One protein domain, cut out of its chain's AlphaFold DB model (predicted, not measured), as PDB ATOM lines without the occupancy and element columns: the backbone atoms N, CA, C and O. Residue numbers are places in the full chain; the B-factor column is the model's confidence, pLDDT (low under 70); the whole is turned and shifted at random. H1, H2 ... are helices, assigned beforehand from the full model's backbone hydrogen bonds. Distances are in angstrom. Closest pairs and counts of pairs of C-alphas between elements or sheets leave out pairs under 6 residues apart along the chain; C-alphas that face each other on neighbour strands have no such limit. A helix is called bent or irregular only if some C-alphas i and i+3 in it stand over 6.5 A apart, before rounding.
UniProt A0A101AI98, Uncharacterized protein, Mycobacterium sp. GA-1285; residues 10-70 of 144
ATOM      1  N   ALA A  10    -123.649-208.709 294.536       62.69
ATOM      2  CA  ALA A  10    -124.159-209.148 295.837       62.69
ATOM      3  C   ALA A  10    -124.667-207.959 296.664       62.69
ATOM      4  O   ALA A  10    -125.715-208.054 297.297       62.69
ATOM      5  N   VAL A  11    -123.988-206.812 296.587       64.25
ATOM      6  CA  VAL A  11    -124.434-205.580 297.256       64.25
ATOM      7  C   VAL A  11    -125.820-205.160 296.756       64.25
ATOM      8  O   VAL A  11    -126.697-204.866 297.565       64.25
ATOM      9  N   GLY A  12    -126.063-205.212 295.442       59.84
ATOM     10  CA  GLY A  12    -127.361-204.856 294.858       59.84
ATOM     11  C   GLY A  12    -128.509-205.778 295.284       59.84
ATOM     12  O   GLY A  12    -129.597-205.295 295.598       59.84
ATOM     13  N   VAL A  13    -128.267-207.094 295.354       77.44
ATOM     14  CA  VAL A  13    -129.298-208.091 295.708       77.44
ATOM     15  C   VAL A  13    -129.773-207.948 297.152       77.44
ATOM     16  O   VAL A  13    -130.938-208.216 297.423       77.44
ATOM     17  N   PHE A  14    -128.917-207.494 298.068       69.56
ATOM     18  CA  PHE A  14    -129.314-207.269 299.459       69.56
ATOM     19  C   PHE A  14    -129.782-205.836 299.717       69.56
ATOM     20  O   PHE A  14    -130.750-205.648 300.451       69.56
ATOM     21  N   ALA A  15    -129.167-204.830 299.089       76.31
ATOM     22  CA  ALA A  15    -129.498-203.425 299.329       76.31
ATOM     23  C   ALA A  15    -130.926-203.059 298.886       76.31
ATOM     24  O   ALA A  15    -131.627-202.325 299.584       76.31
ATOM     25  N   VAL A  16    -131.388-203.585 297.748       75.62
ATOM     26  CA  VAL A  16    -132.728-203.278 297.217       75.62
ATOM     27  C   VAL A  16    -133.857-203.821 298.111       75.62
ATOM     28  O   VAL A  16    -134.706-203.035 298.527       75.62
ATOM     29  N   PRO A  17    -133.904-205.112 298.489       75.12
ATOM     30  CA  PRO A  17    -134.944-205.590 299.396       75.12
ATOM     31  C   PRO A  17    -134.834-204.962 300.789       75.12
ATOM     32  O   PRO A  17    -135.869-204.672 301.385       75.12
ATOM     33  N   LEU A  18    -133.622-204.670 301.290       76.75
ATOM     34  CA  LEU A  18    -133.470-203.957 302.566       76.75
ATOM     35  C   LEU A  18    -134.103-202.565 302.524       76.75
ATOM     36  O   LEU A  18    -134.764-202.169 303.480       76.75
ATOM     37  N   THR A  19    -133.914-201.823 301.431       80.12
ATOM     38  CA  THR A  19    -134.479-200.471 301.303       80.12
ATOM     39  C   THR A  19    -135.994-200.508 301.154       80.12
ATOM     40  O   THR A  19    -136.669-199.704 301.791       80.12
ATOM     41  N   ILE A  20    -136.547-201.474 300.412       81.06
ATOM     42  CA  ILE A  20    -138.003-201.663 300.302       81.06
ATOM     43  C   ILE A  20    -138.612-202.013 301.666       81.06
ATOM     44  O   ILE A  20    -139.598-201.397 302.066       81.06
ATOM     45  N   ILE A  21    -138.018-202.958 302.402       81.00
ATOM     46  CA  ILE A  21    -138.486-203.349 303.743       81.00
ATOM     47  C   ILE A  21    -138.343-202.182 304.724       81.00
ATOM     48  O   ILE A  21    -139.248-201.940 305.520       81.00
ATOM     49  N   GLY A  22    -137.247-201.425 304.640       74.94
ATOM     50  CA  GLY A  22    -137.034-200.234 305.455       74.94
ATOM     51  C   GLY A  22    -138.088-199.157 305.196       74.94
ATOM     52  O   GLY A  22    -138.728-198.691 306.133       74.94
ATOM     53  N   LEU A  23    -138.340-198.812 303.931       78.56
ATOM     54  CA  LEU A  23    -139.357-197.826 303.541       78.56
ATOM     55  C   LEU A  23    -140.773-198.267 303.919       78.56
ATOM     56  O   LEU A  23    -141.543-197.472 304.459       78.56
ATOM     57  N   ALA A  24    -141.111-199.534 303.681       79.94
ATOM     58  CA  ALA A  24    -142.398-200.090 304.083       79.94
ATOM     59  C   ALA A  24    -142.555-200.089 305.612       79.94
ATOM     60  O   ALA A  24    -143.621-199.745 306.120       79.94
ATOM     61  N   GLY A  25    -141.489-200.404 306.352       71.50
ATOM     62  CA  GLY A  25    -141.462-200.342 307.811       71.50
ATOM     63  C   GLY A  25    -141.677-198.928 308.349       71.50
ATOM     64  O   GLY A  25    -142.487-198.746 309.257       71.50
ATOM     65  N   VAL A  26    -141.031-197.921 307.751       76.38
ATOM     66  CA  VAL A  26    -141.250-196.500 308.084       76.38
ATOM     67  C   VAL A  26    -142.700-196.090 307.829       76.38
ATOM     68  O   VAL A  26    -143.290-195.402 308.658       76.38
ATOM     69  N   ALA A  27    -143.279-196.509 306.700       81.19
ATOM     70  CA  ALA A  27    -144.628-196.112 306.307       81.19
ATOM     71  C   ALA A  27    -145.726-196.787 307.148       81.19
ATOM     72  O   ALA A  27    -146.693-196.126 307.522       81.19
ATOM     73  N   LEU A  28    -145.588-198.083 307.455       85.25
ATOM     74  CA  LEU A  28    -146.585-198.819 308.243       85.25
ATOM     75  C   LEU A  28    -146.416-198.639 309.758       85.25
ATOM     76  O   LEU A  28    -147.413-198.643 310.477       85.25
ATOM     77  N   TYR A  29    -145.185-198.485 310.255       81.56
ATOM     78  CA  TYR A  29    -144.886-198.432 311.691       81.56
ATOM     79  C   TYR A  29    -143.893-197.309 312.035       81.56
ATOM     80  O   TYR A  29    -142.823-197.571 312.602       81.56
ATOM     81  N   PRO A  30    -144.247-196.037 311.763       77.69
ATOM     82  CA  PRO A  30    -143.339-194.905 311.958       77.69
ATOM     83  C   PRO A  30    -142.867-194.791 313.412       77.69
ATOM     84  O   PRO A  30    -141.691-194.553 313.673       77.69
ATOM     85  N   TYR A  31    -143.758-195.060 314.370       81.56
ATOM     86  CA  TYR A  31    -143.456-194.974 315.799       81.56
ATOM     87  C   TYR A  31    -142.439-196.004 316.305       81.56
ATOM     88  O   TYR A  31    -141.804-195.743 317.318       81.56
ATOM     89  N   PHE A  32    -142.258-197.146 315.635       74.81
ATOM     90  CA  PHE A  32    -141.223-198.126 315.998       74.81
ATOM     91  C   PHE A  32    -139.950-197.938 315.179       74.81
ATOM     92  O   PHE A  32    -138.846-198.094 315.697       74.81
ATOM     93  N   PHE A  33    -140.089-197.580 313.903       77.44
ATOM     94  CA  PHE A  33    -138.959-197.506 312.989       77.44
ATOM     95  C   PHE A  33    -138.104-196.249 313.210       77.44
ATOM     96  O   PHE A  33    -136.878-196.329 313.178       77.44
ATOM     97  N   VAL A  34    -138.727-195.101 313.502       81.62
ATOM     98  CA  VAL A  34    -138.019-193.841 313.793       81.62
ATOM     99  C   VAL A  34    -137.129-193.935 315.043       81.62
ATOM    100  O   VAL A  34    -135.951-193.588 314.934       81.62
ATOM    101  N   PRO A  35    -137.595-194.425 316.213       80.38
ATOM    102  CA  PRO A  35    -136.710-194.579 317.363       80.38
ATOM    103  C   PRO A  35    -135.622-195.631 317.130       80.38
ATOM    104  O   PRO A  35    -134.505-195.429 317.598       80.38
ATOM    105  N   LEU A  36    -135.884-196.707 316.373       80.94
ATOM    106  CA  LEU A  36    -134.839-197.671 315.997       80.94
ATOM    107  C   LEU A  36    -133.763-197.044 315.098       80.94
ATOM    108  O   LEU A  36    -132.581-197.295 315.313       80.94
ATOM    109  N   LEU A  37    -134.152-196.219 314.121       82.56
ATOM    110  CA  LEU A  37    -133.229-195.459 313.269       82.56
ATOM    111  C   LEU A  37    -132.363-194.505 314.092       82.56
ATOM    112  O   LEU A  37    -131.148-194.454 313.901       82.56
ATOM    113  N   LEU A  38    -132.982-193.775 315.022       88.62
ATOM    114  CA  LEU A  38    -132.274-192.908 315.960       88.62
ATOM    115  C   LEU A  38    -131.278-193.708 316.800       88.62
ATOM    116  O   LEU A  38    -130.117-193.316 316.904       88.62
ATOM    117  N   LEU A  39    -131.704-194.854 317.338       90.62
ATOM    118  CA  LEU A  39    -130.853-195.726 318.145       90.62
ATOM    119  C   LEU A  39    -129.680-196.285 317.327       90.62
ATOM    120  O   LEU A  39    -128.545-196.267 317.794       90.62
ATOM    121  N   GLY A  40    -129.935-196.734 316.096       88.81
ATOM    122  CA  GLY A  40    -128.907-197.231 315.182       88.81
ATOM    123  C   GLY A  40    -127.899-196.150 314.791       88.81
ATOM    124  O   GLY A  40    -126.695-196.398 314.797       88.81
ATOM    125  N   THR A  41    -128.368-194.928 314.534       89.00
ATOM    126  CA  THR A  41    -127.497-193.775 314.251       89.00
ATOM    127  C   THR A  41    -126.646-193.415 315.468       89.00
ATOM    128  O   THR A  41    -125.437-193.229 315.342       89.00
ATOM    129  N   ALA A  42    -127.242-193.382 316.664       91.75
ATOM    130  CA  ALA A  42    -126.508-193.147 317.905       91.75
ATOM    131  C   ALA A  42    -125.454-194.236 318.166       91.75
ATOM    132  O   ALA A  42    -124.343-193.923 318.589       91.75
ATOM    133  N   ALA A  43    -125.776-195.500 317.873       91.94
ATOM    134  CA  ALA A  43    -124.840-196.612 317.994       91.94
ATOM    135  C   ALA A  43    -123.646-196.468 317.035       91.94
ATOM    136  O   ALA A  43    -122.509-196.632 317.468       91.94
ATOM    137  N   LEU A  44    -123.884-196.099 315.769       87.75
ATOM    138  CA  LEU A  44    -122.820-195.824 314.793       87.75
ATOM    139  C   LEU A  44    -121.895-194.695 315.261       87.75
ATOM    140  O   LEU A  44    -120.678-194.852 315.230       87.75
ATOM    141  N   ILE A  45    -122.462-193.595 315.765       90.12
ATOM    142  CA  ILE A  45    -121.679-192.483 316.323       90.12
ATOM    143  C   ILE A  45    -120.836-192.959 317.514       90.12
ATOM    144  O   ILE A  45    -119.665-192.602 317.615       90.12
ATOM    145  N   LEU A  46    -121.400-193.778 318.409       88.19
ATOM    146  CA  LEU A  46    -120.655-194.320 319.548       88.19
ATOM    147  C   LEU A  46    -119.473-195.188 319.105       88.19
ATOM    148  O   LEU A  46    -118.406-195.090 319.707       88.19
ATOM    149  N   VAL A  47    -119.669-196.025 318.082       88.62
ATOM    150  CA  VAL A  47    -118.614-196.873 317.515       88.62
ATOM    151  C   VAL A  47    -117.510-196.017 316.911       88.62
ATOM    152  O   VAL A  47    -116.351-196.272 317.211       88.62
ATOM    153  N   GLU A  48    -117.848-194.976 316.153       83.06
ATOM    154  CA  GLU A  48    -116.861-194.056 315.571       83.06
ATOM    155  C   GLU A  48    -116.036-193.355 316.662       83.06
ATOM    156  O   GLU A  48    -114.810-193.290 316.602       83.06
ATOM    157  N   VAL A  49    -116.703-192.894 317.726       86.12
ATOM    158  CA  VAL A  49    -116.046-192.257 318.878       86.12
ATOM    159  C   VAL A  49    -115.135-193.241 319.616       86.12
ATOM    160  O   VAL A  49    -114.055-192.864 320.075       86.12
ATOM    161  N   TRP A  50    -115.550-194.501 319.743       83.38
ATOM    162  CA  TRP A  50    -114.734-195.546 320.360       83.38
ATOM    163  C   TRP A  50    -113.560-195.976 319.480       83.38
ATOM    164  O   TRP A  50    -112.469-196.181 320.006       83.38
ATOM    165  N   ALA A  51    -113.758-196.070 318.167       77.81
ATOM    166  CA  ALA A  51    -112.709-196.383 317.206       77.81
ATOM    167  C   ALA A  51    -111.638-195.283 317.196       77.81
ATOM    168  O   ALA A  51    -110.456-195.589 317.340       77.81
ATOM    169  N   GLY A  52    -112.048-194.009 317.176       72.81
ATOM    170  CA  GLY A  52    -111.121-192.879 317.288       72.81
ATOM    171  C   GLY A  52    -110.339-192.883 318.607       72.81
ATOM    172  O   GLY A  52    -109.129-192.683 318.620       72.81
ATOM    173  N   ARG A  53    -110.993-193.221 319.728       71.44
ATOM    174  CA  ARG A  53    -110.320-193.399 321.033       71.44
ATOM    175  C   ARG A  53    -109.299-194.540 321.031       71.44
ATOM    176  O   ARG A  53    -108.318-194.476 321.772       71.44
ATOM    177  N   GLN A  54    -109.549-195.597 320.262       66.81
ATOM    178  CA  GLN A  54    -108.664-196.754 320.176       66.81
ATOM    179  C   GLN A  54    -107.411-196.427 319.353       66.81
ATOM    180  O   GLN A  54    -106.304-196.715 319.812       66.81
ATOM    181  N   GLU A  55    -107.563-195.738 318.217       61.91
ATOM    182  CA  GLU A  55    -106.431-195.204 317.443       61.91
ATOM    183  C   GLU A  55    -105.606-194.201 318.261       61.91
ATOM    184  O   GLU A  55    -104.376-194.249 318.246       61.91
ATOM    185  N   GLU A  56    -106.249-193.348 319.063       59.88
ATOM    186  CA  GLU A  56    -105.550-192.426 319.967       59.88
ATOM    187  C   GLU A  56    -104.742-193.146 321.056       59.88
ATOM    188  O   GLU A  56    -103.660-192.679 321.422       59.88
ATOM    189  N   ALA A  57    -105.220-194.283 321.571       61.78
ATOM    190  CA  ALA A  57    -104.496-195.076 322.566       61.78
ATOM    191  C   ALA A  57    -103.261-195.768 321.961       61.78
ATOM    192  O   ALA A  57    -102.201-195.822 322.595       61.78
ATOM    193  N   GLU A  58    -103.366-196.249 320.722       60.78
ATOM    194  CA  GLU A  58    -102.245-196.847 319.990       60.78
ATOM    195  C   GLU A  58    -101.225-195.788 319.550       60.78
ATOM    196  O   GLU A  58    -100.016-195.981 319.718       60.78
ATOM    197  N   HIS A  59    -101.690-194.625 319.091       58.62
ATOM    198  CA  HIS A  59    -100.836-193.477 318.801       58.62
ATOM    199  C   HIS A  59    -100.195-192.905 320.064       58.62
ATOM    200  O   HIS A  59     -99.022-192.551 320.024       58.62
ATOM    201  N   GLN A  60    -100.873-192.880 321.214       64.12
ATOM    202  CA  GLN A  60    -100.237-192.500 322.478       64.12
ATOM    203  C   GLN A  60     -99.172-193.498 322.915       64.12
ATOM    204  O   GLN A  60     -98.135-193.071 323.418       64.12
ATOM    205  N   ALA A  61     -99.383-194.801 322.729       63.56
ATOM    206  CA  ALA A  61     -98.376-195.805 323.058       63.56
ATOM    207  C   ALA A  61     -97.137-195.676 322.157       63.56
ATOM    208  O   ALA A  61     -96.008-195.725 322.654       63.56
ATOM    209  N   GLN A  62     -97.339-195.430 320.858       63.81
ATOM    210  CA  GLN A  62     -96.254-195.180 319.905       63.81
ATOM    211  C   GLN A  62     -95.548-193.850 320.181       63.81
ATOM    212  O   GLN A  62     -94.330-193.838 320.307       63.81
ATOM    213  N   VAL A  63     -96.284-192.761 320.416       63.81
ATOM    214  CA  VAL A  63     -95.722-191.449 320.776       63.81
ATOM    215  C   VAL A  63     -95.029-191.499 322.139       63.81
ATOM    216  O   VAL A  63     -94.027-190.822 322.333       63.81
ATOM    217  N   ALA A  64     -95.497-192.296 323.102       63.25
ATOM    218  CA  ALA A  64     -94.819-192.480 324.386       63.25
ATOM    219  C   ALA A  64     -93.526-193.301 324.247       63.25
ATOM    220  O   ALA A  64     -92.543-193.009 324.933       63.25
ATOM    221  N   ALA A  65     -93.505-194.300 323.361       61.75
ATOM    222  CA  ALA A  65     -92.295-195.046 323.016       61.75
ATOM    223  C   ALA A  65     -91.294-194.174 322.231       61.75
ATOM    224  O   ALA A  65     -90.100-194.186 322.525       61.75
ATOM    225  N   GLU A  66     -91.784-193.346 321.312       60.19
ATOM    226  CA  GLU A  66     -90.996-192.421 320.497       60.19
ATOM    227  C   GLU A  66     -90.463-191.236 321.321       60.19
ATOM    228  O   GLU A  66     -89.283-190.906 321.235       60.19
ATOM    229  N   ARG A  67     -91.260-190.670 322.240       53.47
ATOM    230  CA  ARG A  67     -90.820-189.645 323.213       53.47
ATOM    231  C   ARG A  67     -89.743-190.148 324.173       53.47
ATOM    232  O   ARG A  67     -88.967-189.343 324.678       53.47
ATOM    233  N   ARG A  68     -89.686-191.458 324.443       55.06
ATOM    234  CA  ARG A  68     -88.589-192.071 325.214       55.06
ATOM    235  C   ARG A  68     -87.316-192.235 324.382       55.06
ATOM    236  O   ARG A  68     -86.235-192.219 324.959       55.06
ATOM    237  N   ALA A  69     -87.436-192.366 323.062       55.44
ATOM    238  CA  ALA A  69     -86.303-192.446 322.141       55.44
ATOM    239  C   ALA A  69     -85.776-191.064 321.706       55.44
ATOM    240  O   ALA A  69     -84.597-190.933 321.392       55.44
ATOM    241  N   HIS A  70     -86.628-190.034 321.711       50.56
ATOM    242  CA  HIS A  70     -86.340-188.702 321.174       50.56
ATOM    243  C   HIS A  70     -86.490-187.595 322.233       50.56
ATOM    244  O   HIS A  70     -87.125-186.567 321.999       50.56
TER     245      HIS A  70
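AT A GLANCE: This is residues 10 to 70 of the 144 residues of an uncharacterized protein of Mycobacterium sp. GA-1285 (UniProt A0A101AI98). Two helices meet at their ends and make a lopsided V, with H1 as the short arm and H2 as the long one. H2 makes the long axis, and past the corner the two arms stand free of each other, in residues 10 to 21 of H1 and residues 38 to 69 of H2. The printed part has 61 residues, with two named helices, H1 then H2, and no named strand; the class is all helix. The whole is extended, with a radius of gyration of the C-alphas of 20.2 A, and the C-alphas span 62 by 30 by 8 A.

HOW THE PARTS SIT: H1, residues 10 to 28, and H2, residues 30 to 69, are joined by a tight link of one residue, Tyr 29. They touch only at the corner by this link, and only just, with 3 pairs of C-alphas within 8 A. H1 touches H2 with residues 25 to 26 alone, and H2 touches H1 with residues 33 to 34 alone. The closest C-alphas of the two are those of Val 26 and Phe 33, 5.5 A apart. Their lines stand at a steep tilt of 49 degrees, and they run opposite ways. Their centres are 27.3 A apart. Of the O i to N i+4 pairs, 14 of 15 in H1 and 35 of 36 in H2 are within hydrogen-bond range.

IN THESE COORDINATES: H1 begins at C-alpha 10, (-124.159, -209.148, 295.837), and ends at C-alpha 28, (-146.585, -198.819, 308.243), 27.6 A from first to last C-alpha. It is neither bent nor irregular, but only just: C-alphas 13 and 16 are 6.1 A apart. H2 measures 58.0 A from C-alpha 30 to C-alpha 69 at (-86.303, -192.446, 322.141).

THE WHOLE: The two C-alphas farthest apart are those of Leu 28 and His 70, 62.4 A. The printed part has no cut. The mean pLDDT of the printed part is 74.4, and it is under 70 in residues 10 to 12, residue 14 and residues 54 to 70.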